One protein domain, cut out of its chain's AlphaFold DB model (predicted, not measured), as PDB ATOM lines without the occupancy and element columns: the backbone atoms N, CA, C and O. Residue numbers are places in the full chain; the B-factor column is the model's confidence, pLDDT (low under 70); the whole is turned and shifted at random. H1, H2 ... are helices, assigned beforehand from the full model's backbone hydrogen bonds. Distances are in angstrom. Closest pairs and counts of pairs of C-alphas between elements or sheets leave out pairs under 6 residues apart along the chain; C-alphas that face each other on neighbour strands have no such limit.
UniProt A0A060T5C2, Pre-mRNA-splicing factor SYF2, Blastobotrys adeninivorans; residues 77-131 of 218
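Overview. This is residues 77 to 131 of the 218 residues of the protein "Pre-mRNA-splicing factor SYF2" of Blastobotrys adeninivorans (UniProt A0A060T5C2). Three separate helices are strung along an open chain: H1 and H2 form the two arms of a wide V, and H3 lies beyond the far end of H2, with no helix packed on another. The printed part has 55 residues with three named helices in the order H1, H2, H3, and no named strand; the class is all helix. It is extended, with a radius of gyration of the C-alphas of 18.0 A, and flat, spanning 47 by 38 by 14 A.

Arrangement. H1, residues 77 to 94, and H2, residues 101 to 115, are apart, joined by a short link of 6 residues. H3, residues 120 to 131, follows H2 after a tight link of 4 residues and is apart from both H2 and H1. In H1, H2 and H3 every O i to N i+4 pair is within hydrogen-bond range.

Along the chain. H1 begins at C-alpha 77 (127.495, 95.884, 97.521) and is 25.6 A long. H2 measures 21.1 A. H3 measures 16.3 A and ends at C-alpha 131 (89.462, 106.270, 72.189).

Size, cuts and confidence. The two C-alphas farthest apart, of Ala 79 and Arg 129, are 49.7 A apart. The printed part has no cut, and no printed residue is under 70 in pLDDT.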
ATOM      1  N   GLU A  77     128.534  95.264  98.355       93.19
ATOM      2  CA  GLU A  77     127.495  95.884  97.521       93.19
ATOM      3  C   GLU A  77     127.824  97.331  97.120       93.19
ATOM      4  O   GLU A  77     127.450  97.784  96.037       93.19
ATOM      5  N   GLU A  78     128.474  98.096  98.001       93.00
ATOM      6  CA  GLU A  78     128.894  99.466  97.698       93.00
ATOM      7  C   GLU A  78     130.042  99.488  96.693       93.00
ATOM      8  O   GLU A  78     130.020 100.319  95.782       93.00
ATOM      9  N   ALA A  79     130.996  98.564  96.824       91.25
ATOM     10  CA  ALA A  79     132.082  98.394  95.866       91.25
ATOM     11  C   ALA A  79     131.546  98.005  94.478       91.25
ATOM     12  O   ALA A  79     131.878  98.663  93.498       91.25
ATOM     13  N   GLU A  80     130.630  97.034  94.392       93.94
ATOM     14  CA  GLU A  80     130.016  96.619  93.122       93.94
ATOM     15  C   GLU A  80     129.252  97.764  92.441       93.94
ATOM     16  O   GLU A  80     129.444  98.032  91.254       93.94
ATOM     17  N   LYS A  81     128.426  98.507  93.192       95.12
ATOM     18  CA  LYS A  81     127.718  99.690  92.663       95.12
ATOM     19  C   LYS A  81     128.688 100.784  92.220       95.12
ATOM     20  O   LYS A  81     128.401 101.537  91.283       95.12
ATOM     21  N   TRP A  82     129.808 100.930  92.922       90.88
ATOM     22  CA  TRP A  82     130.843 101.887  92.562       90.88
ATOM     23  C   TRP A  82     131.560 101.485  91.271       90.88
ATOM     24  O   TRP A  82     131.729 102.333  90.391       90.88
ATOM     25  N   ASP A  83     131.899 100.210  91.122       93.50
ATOM     26  CA  ASP A  83     132.520  99.662  89.920       93.50
ATOM     27  C   ASP A  83     131.584  99.767  88.715       93.50
ATOM     28  O   ASP A  83     131.989 100.285  87.673       93.50
ATOM     29  N   GLU A  84     130.300  99.432  88.879       95.12
ATOM     30  CA  GLU A  84     129.283  99.617  87.839       95.12
ATOM     31  C   GLU A  84     129.205 101.090  87.404       95.12
ATOM     32  O   GLU A  84     129.175 101.426  86.216       95.12
ATOM     33  N   LYS A  85     129.239 102.019  88.363       95.12
ATOM     34  CA  LYS A  85     129.244 103.458  88.078       95.12
ATOM     35  C   LYS A  85     130.514 103.899  87.347       95.12
ATOM     36  O   LYS A  85     130.437 104.768  86.468       95.12
ATOM     37  N   LEU A  86     131.679 103.360  87.709       93.25
ATOM     38  CA  LEU A  86     132.940 103.632  87.019       93.25
ATOM     39  C   LEU A  86     132.919 103.083  85.592       93.25
ATOM     40  O   LEU A  86     133.334 103.799  84.679       93.25
ATOM     41  N   GLU A  87     132.384 101.885  85.381       93.81
ATOM     42  CA  GLU A  87     132.239 101.264  84.067       93.81
ATOM     43  C   GLU A  87     131.275 102.053  83.177       93.81
ATOM     44  O   GLU A  87     131.631 102.431  82.059       93.81
ATOM     45  N   GLN A  88     130.107 102.439  83.698       91.50
ATOM     46  CA  GLN A  88     129.177 103.324  82.992       91.50
ATOM     47  C   GLN A  88     129.841 104.660  82.628       91.50
ATOM     48  O   GLN A  88     129.664 105.185  81.525       91.50
ATOM     49  N   LYS A  89     130.626 105.247  83.542       92.50
ATOM     50  CA  LYS A  89     131.366 106.488  83.273       92.50
ATOM     51  C   LYS A  89     132.435 106.275  82.201       92.50
ATOM     52  O   LYS A  89     132.564 107.129  81.325       92.50
ATOM     53  N   LYS A  90     133.174 105.168  82.253       92.56
ATOM     54  CA  LYS A  90     134.199 104.803  81.272       92.56
ATOM     55  C   LYS A  90     133.581 104.613  79.888       92.56
ATOM     56  O   LYS A  90     134.004 105.294  78.958       92.56
ATOM     57  N   GLY A  91     132.507 103.832  79.779       88.44
ATOM     58  CA  GLY A  91     131.764 103.648  78.532       88.44
ATOM     59  C   GLY A  91     131.223 104.966  77.968       88.44
ATOM     60  O   GLY A  91     131.305 105.215  76.768       88.44
ATOM     61  N   ASN A  92     130.759 105.878  78.828       87.12
ATOM     62  CA  ASN A  92     130.346 107.218  78.400       87.12
ATOM     63  C   ASN A  92     131.510 108.079  77.883       87.12
ATOM     64  O   ASN A  92     131.302 108.883  76.977       87.12
ATOM     65  N   ILE A  93     132.711 107.954  78.457       86.75
ATOM     66  CA  ILE A  93     133.909 108.680  78.009       86.75
ATOM     67  C   ILE A  93     134.384 108.123  76.667       86.75
ATOM     68  O   ILE A  93     134.580 108.894  75.728       86.75
ATOM     69  N   GLU A  94     134.514 106.805  76.554       86.94
ATOM     70  CA  GLU A  94     134.938 106.127  75.326       86.94
ATOM     71  C   GLU A  94     133.929 106.365  74.192       86.94
ATOM     72  O   GLU A  94     134.303 106.730  73.079       86.94
ATOM     73  N   GLY A  95     132.633 106.304  74.503       80.62
ATOM     74  CA  GLY A  95     131.547 106.633  73.583       80.62
ATOM     75  C   GLY A  95     131.344 108.132  73.328       80.62
ATOM     76  O   GLY A  95     130.499 108.491  72.509       80.62
ATOM     77  N   SER A  96     132.078 109.031  73.998       82.12
ATOM     78  CA  SER A  96     131.925 110.485  73.804       82.12
ATOM     79  C   SER A  96     132.573 111.003  72.518       82.12
ATOM     80  O   SER A  96     132.226 112.095  72.058       82.12
ATOM     81  N   GLY A  97     133.493 110.230  71.932       86.06
ATOM     82  CA  GLY A  97     134.159 110.572  70.683       86.06
ATOM     83  C   GLY A  97     133.174 110.737  69.524       86.06
ATOM     84  O   GLY A  97     132.163 110.032  69.424       86.06
ATOM     85  N   PHE A  98     133.474 111.684  68.634       90.56
ATOM     86  CA  PHE A  98     132.770 111.799  67.362       90.56
ATOM     87  C   PHE A  98     133.212 110.658  66.440       90.56
ATOM     88  O   PHE A  98     134.392 110.567  66.109       90.56
ATOM     89  N   SER A  99     132.265 109.806  66.049       88.69
ATOM     90  CA  SER A  99     132.462 108.723  65.081       88.69
ATOM     91  C   SER A  99     131.813 109.065  63.739       88.69
ATOM     92  O   SER A  99     132.510 109.273  62.754       88.69
ATOM     93  N   ASP A 100     130.484 109.179  63.720       94.44
ATOM     94  CA  ASP A 100     129.686 109.476  62.529       94.44
ATOM     95  C   ASP A 100     128.534 110.435  62.867       94.44
ATOM     96  O   ASP A 100     128.035 110.459  63.999       94.44
ATOM     97  N   TYR A 101     128.088 111.212  61.882       93.25
ATOM     98  CA  TYR A 101     126.985 112.156  62.031       93.25
ATOM     99  C   TYR A 101     125.670 111.465  62.397       93.25
ATOM    100  O   TYR A 101     124.942 112.012  63.229       93.25
ATOM    101  N   ALA A 102     125.382 110.270  61.864       93.94
ATOM    102  CA  ALA A 102     124.162 109.545  62.222       93.94
ATOM    103  C   ALA A 102     124.187 109.136  63.701       93.94
ATOM    104  O   ALA A 102     123.268 109.457  64.452       93.94
ATOM    105  N   THR A 103     125.296 108.546  64.157       91.06
ATOM    106  CA  THR A 103     125.471 108.156  65.570       91.06
ATOM    107  C   THR A 103     125.436 109.361  66.520       91.06
ATOM    108  O   THR A 103     124.873 109.294  67.614       91.06
ATOM    109  N   ALA A 104     125.992 110.507  66.109       90.44
ATOM    110  CA  ALA A 104     125.945 111.738  66.891       90.44
ATOM    111  C   ALA A 104     124.518 112.303  66.993       90.44
ATOM    112  O   ALA A 104     124.118 112.767  68.066       90.44
ATOM    113  N   ALA A 105     123.750 112.243  65.900       91.12
ATOM    114  CA  ALA A 105     122.347 112.642  65.873       91.12
ATOM    115  C   ALA A 105     121.489 111.725  66.756       91.12
ATOM    116  O   ALA A 105     120.710 112.222  67.568       91.12
ATOM    117  N   GLU A 106     121.698 110.411  66.680       91.00
ATOM    118  CA  GLU A 106     121.014 109.423  67.517       91.00
ATOM    119  C   GLU A 106     121.274 109.675  69.010       91.00
ATOM    120  O   GLU A 106     120.343 109.772  69.808       91.00
ATOM    121  N   ARG A 107     122.536 109.891  69.407       89.44
ATOM    122  CA  ARG A 107     122.885 110.228  70.799       89.44
ATOM    123  C   ARG A 107     122.221 111.523  71.263       89.44
ATOM    124  O   ARG A 107     121.750 111.602  72.401       89.44
ATOM    125  N   ALA A 108     122.191 112.550  70.412       88.81
ATOM    126  CA  ALA A 108     121.519 113.808  70.724       88.81
ATOM    127  C   ALA A 108     120.004 113.607  70.899       88.81
ATOM    128  O   ALA A 108     119.429 114.134  71.854       88.81
ATOM    129  N   TYR A 109     119.389 112.793  70.042       90.69
ATOM    130  CA  TYR A 109     117.978 112.431  70.109       90.69
ATOM    131  C   TYR A 109     117.648 111.642  71.382       90.69
ATOM    132  O   TYR A 109     116.799 112.077  72.160       90.69
ATOM    133  N   ASN A 110     118.395 110.580  71.686       91.94
ATOM    134  CA  ASN A 110     118.222 109.778  72.902       91.94
ATOM    135  C   ASN A 110     118.377 110.628  74.171       91.94
ATOM    136  O   ASN A 110     117.629 110.479  75.140       91.94
ATOM    137  N   LYS A 111     119.305 111.594  74.161       88.81
ATOM    138  CA  LYS A 111     119.444 112.564  75.250       88.81
ATOM    139  C   LYS A 111     118.234 113.493  75.361       88.81
ATOM    140  O   LYS A 111     117.832 113.813  76.478       88.81
ATOM    141  N   SER A 112     117.672 113.942  74.238       87.94
ATOM    142  CA  SER A 112     116.467 114.776  74.240       87.94
ATOM    143  C   SER A 112     115.248 114.011  74.763       87.94
ATOM    144  O   SER A 112     114.529 114.552  75.597       87.94
ATOM    145  N   ILE A 113     115.095 112.730  74.398       90.56
ATOM    146  CA  ILE A 113     114.050 111.843  74.928       90.56
ATOM    147  C   ILE A 113     114.215 111.664  76.433       90.56
ATOM    148  O   ILE A 113     113.252 111.807  77.174       90.56
ATOM    149  N   LYS A 114     115.437 111.401  76.912       90.25
ATOM    150  CA  LYS A 114     115.691 111.222  78.350       90.25
ATOM    151  C   LYS A 114     115.330 112.464  79.173       90.25
ATOM    152  O   LYS A 114     114.924 112.340  80.323       90.25
ATOM    153  N   ASN A 115     115.513 113.654  78.602       85.81
ATOM    154  CA  ASN A 115     115.164 114.916  79.256       85.81
ATOM    155  C   ASN A 115     113.683 115.286  79.089       85.81
ATOM    156  O   ASN A 115     113.213 116.201  79.767       85.81
ATOM    157  N   LEU A 116     112.959 114.629  78.181       85.44
ATOM    158  CA  LEU A 116     111.537 114.843  77.989       85.44
ATOM    159  C   LEU A 116     110.790 114.138  79.121       85.44
ATOM    160  O   LEU A 116     110.820 112.917  79.226       85.44
ATOM    161  N   THR A 117     110.106 114.906  79.963       82.81
ATOM    162  CA  THR A 117     109.215 114.377  81.001       82.81
ATOM    163  C   THR A 117     107.765 114.570  80.551       82.81
ATOM    164  O   THR A 117     107.265 115.698  80.636       82.81
ATOM    165  N   PRO A 118     107.091 113.523  80.031       83.19
ATOM    166  CA  PRO A 118     105.692 113.607  79.627       83.19
ATOM    167  C   PRO A 118     104.801 113.839  80.845       83.19
ATOM    168  O   PRO A 118     104.977 113.198  81.879       83.19
ATOM    169  N   ASP A 119     103.828 114.733  80.710       85.12
ATOM    170  CA  ASP A 119     102.831 114.961  81.747       85.12
ATOM    171  C   ASP A 119     101.748 113.866  81.643       85.12
ATOM    172  O   ASP A 119     101.051 113.803  80.620       85.12
ATOM    173  N   PRO A 120     101.625 112.968  82.640       84.50
ATOM    174  CA  PRO A 120     100.770 111.789  82.539       84.50
ATOM    175  C   PRO A 120      99.292 112.142  82.331       84.50
ATOM    176  O   PRO A 120      98.593 111.405  81.635       84.50
ATOM    177  N   GLU A 121      98.819 113.268  82.870       85.94
ATOM    178  CA  GLU A 121      97.417 113.684  82.762       85.94
ATOM    179  C   GLU A 121      97.067 114.113  81.337       85.94
ATOM    180  O   GLU A 121      96.059 113.679  80.774       85.94
ATOM    181  N   THR A 122      97.942 114.912  80.716       81.62
ATOM    182  CA  THR A 122      97.770 115.344  79.320       81.62
ATOM    183  C   THR A 122      97.759 114.147  78.370       81.62
ATOM    184  O   THR A 122      96.877 114.036  77.522       81.62
ATOM    185  N   VAL A 123      98.665 113.186  78.574       85.06
ATOM    186  CA  VAL A 123      98.733 111.958  77.773       85.06
ATOM    187  C   VAL A 123      97.473 111.108  77.945       85.06
ATOM    188  O   VAL A 123      96.950 110.585  76.962       85.06
ATOM    189  N   GLN A 124      96.958 110.963  79.168       87.62
ATOM    190  CA  GLN A 124      95.716 110.226  79.414       87.62
ATOM    191  C   GLN A 124      94.503 110.908  78.775       87.62
ATOM    192  O   GLN A 124      93.651 110.221  78.216       87.62
ATOM    193  N   ARG A 125      94.432 112.242  78.823       84.75
ATOM    194  CA  ARG A 125      93.357 113.020  78.198       84.75
ATOM    195  C   ARG A 125      93.344 112.852  76.681       84.75
ATOM    196  O   ARG A 125      92.285 112.587  76.120       84.75
ATOM    197  N   GLU A 126      94.503 112.945  76.034       81.12
ATOM    198  CA  GLU A 126      94.611 112.748  74.583       81.12
ATOM    199  C   GLU A 126      94.307 111.298  74.178       81.12
ATOM    200  O   GLU A 126      93.610 111.061  73.192       81.12
ATOM    201  N   LYS A 127      94.744 110.312  74.975       84.00
ATOM    202  CA  LYS A 127      94.381 108.901  74.767       84.00
ATOM    203  C   LYS A 127      92.872 108.667  74.873       84.00
ATOM    204  O   LYS A 127      92.334 107.962  74.028       84.00
ATOM    205  N   LYS A 128      92.203 109.266  75.868       84.38
ATOM    206  CA  LYS A 128      90.742 109.183  76.042       84.38
ATOM    207  C   LYS A 128      89.993 109.828  74.879       84.38
ATOM    208  O   LYS A 128      89.146 109.178  74.280       84.38
ATOM    209  N   ARG A 129      90.388 111.048  74.492       79.00
ATOM    210  CA  ARG A 129      89.829 111.755  73.327       79.00
ATOM    211  C   ARG A 129      89.923 110.905  72.060       79.00
ATOM    212  O   ARG A 129      88.972 110.839  71.293       79.00
ATOM    213  N   ARG A 130      91.061 110.229  71.865       73.06
ATOM    214  CA  ARG A 130      91.278 109.338  70.722       73.06
ATOM    215  C   ARG A 130      90.483 108.035  70.816       73.06
ATOM    216  O   ARG A 130      90.024 107.549  69.797       73.06
ATOM    217  N   SER A 131      90.295 107.470  72.011       77.50
ATOM    218  CA  SER A 131      89.462 106.270  72.189       77.50
ATOM    219  C   SER A 131      87.961 106.537  72.050       77.50
ATOM    220  O   SER A 131      87.221 105.636  71.675       77.50
TER     221      SER A 131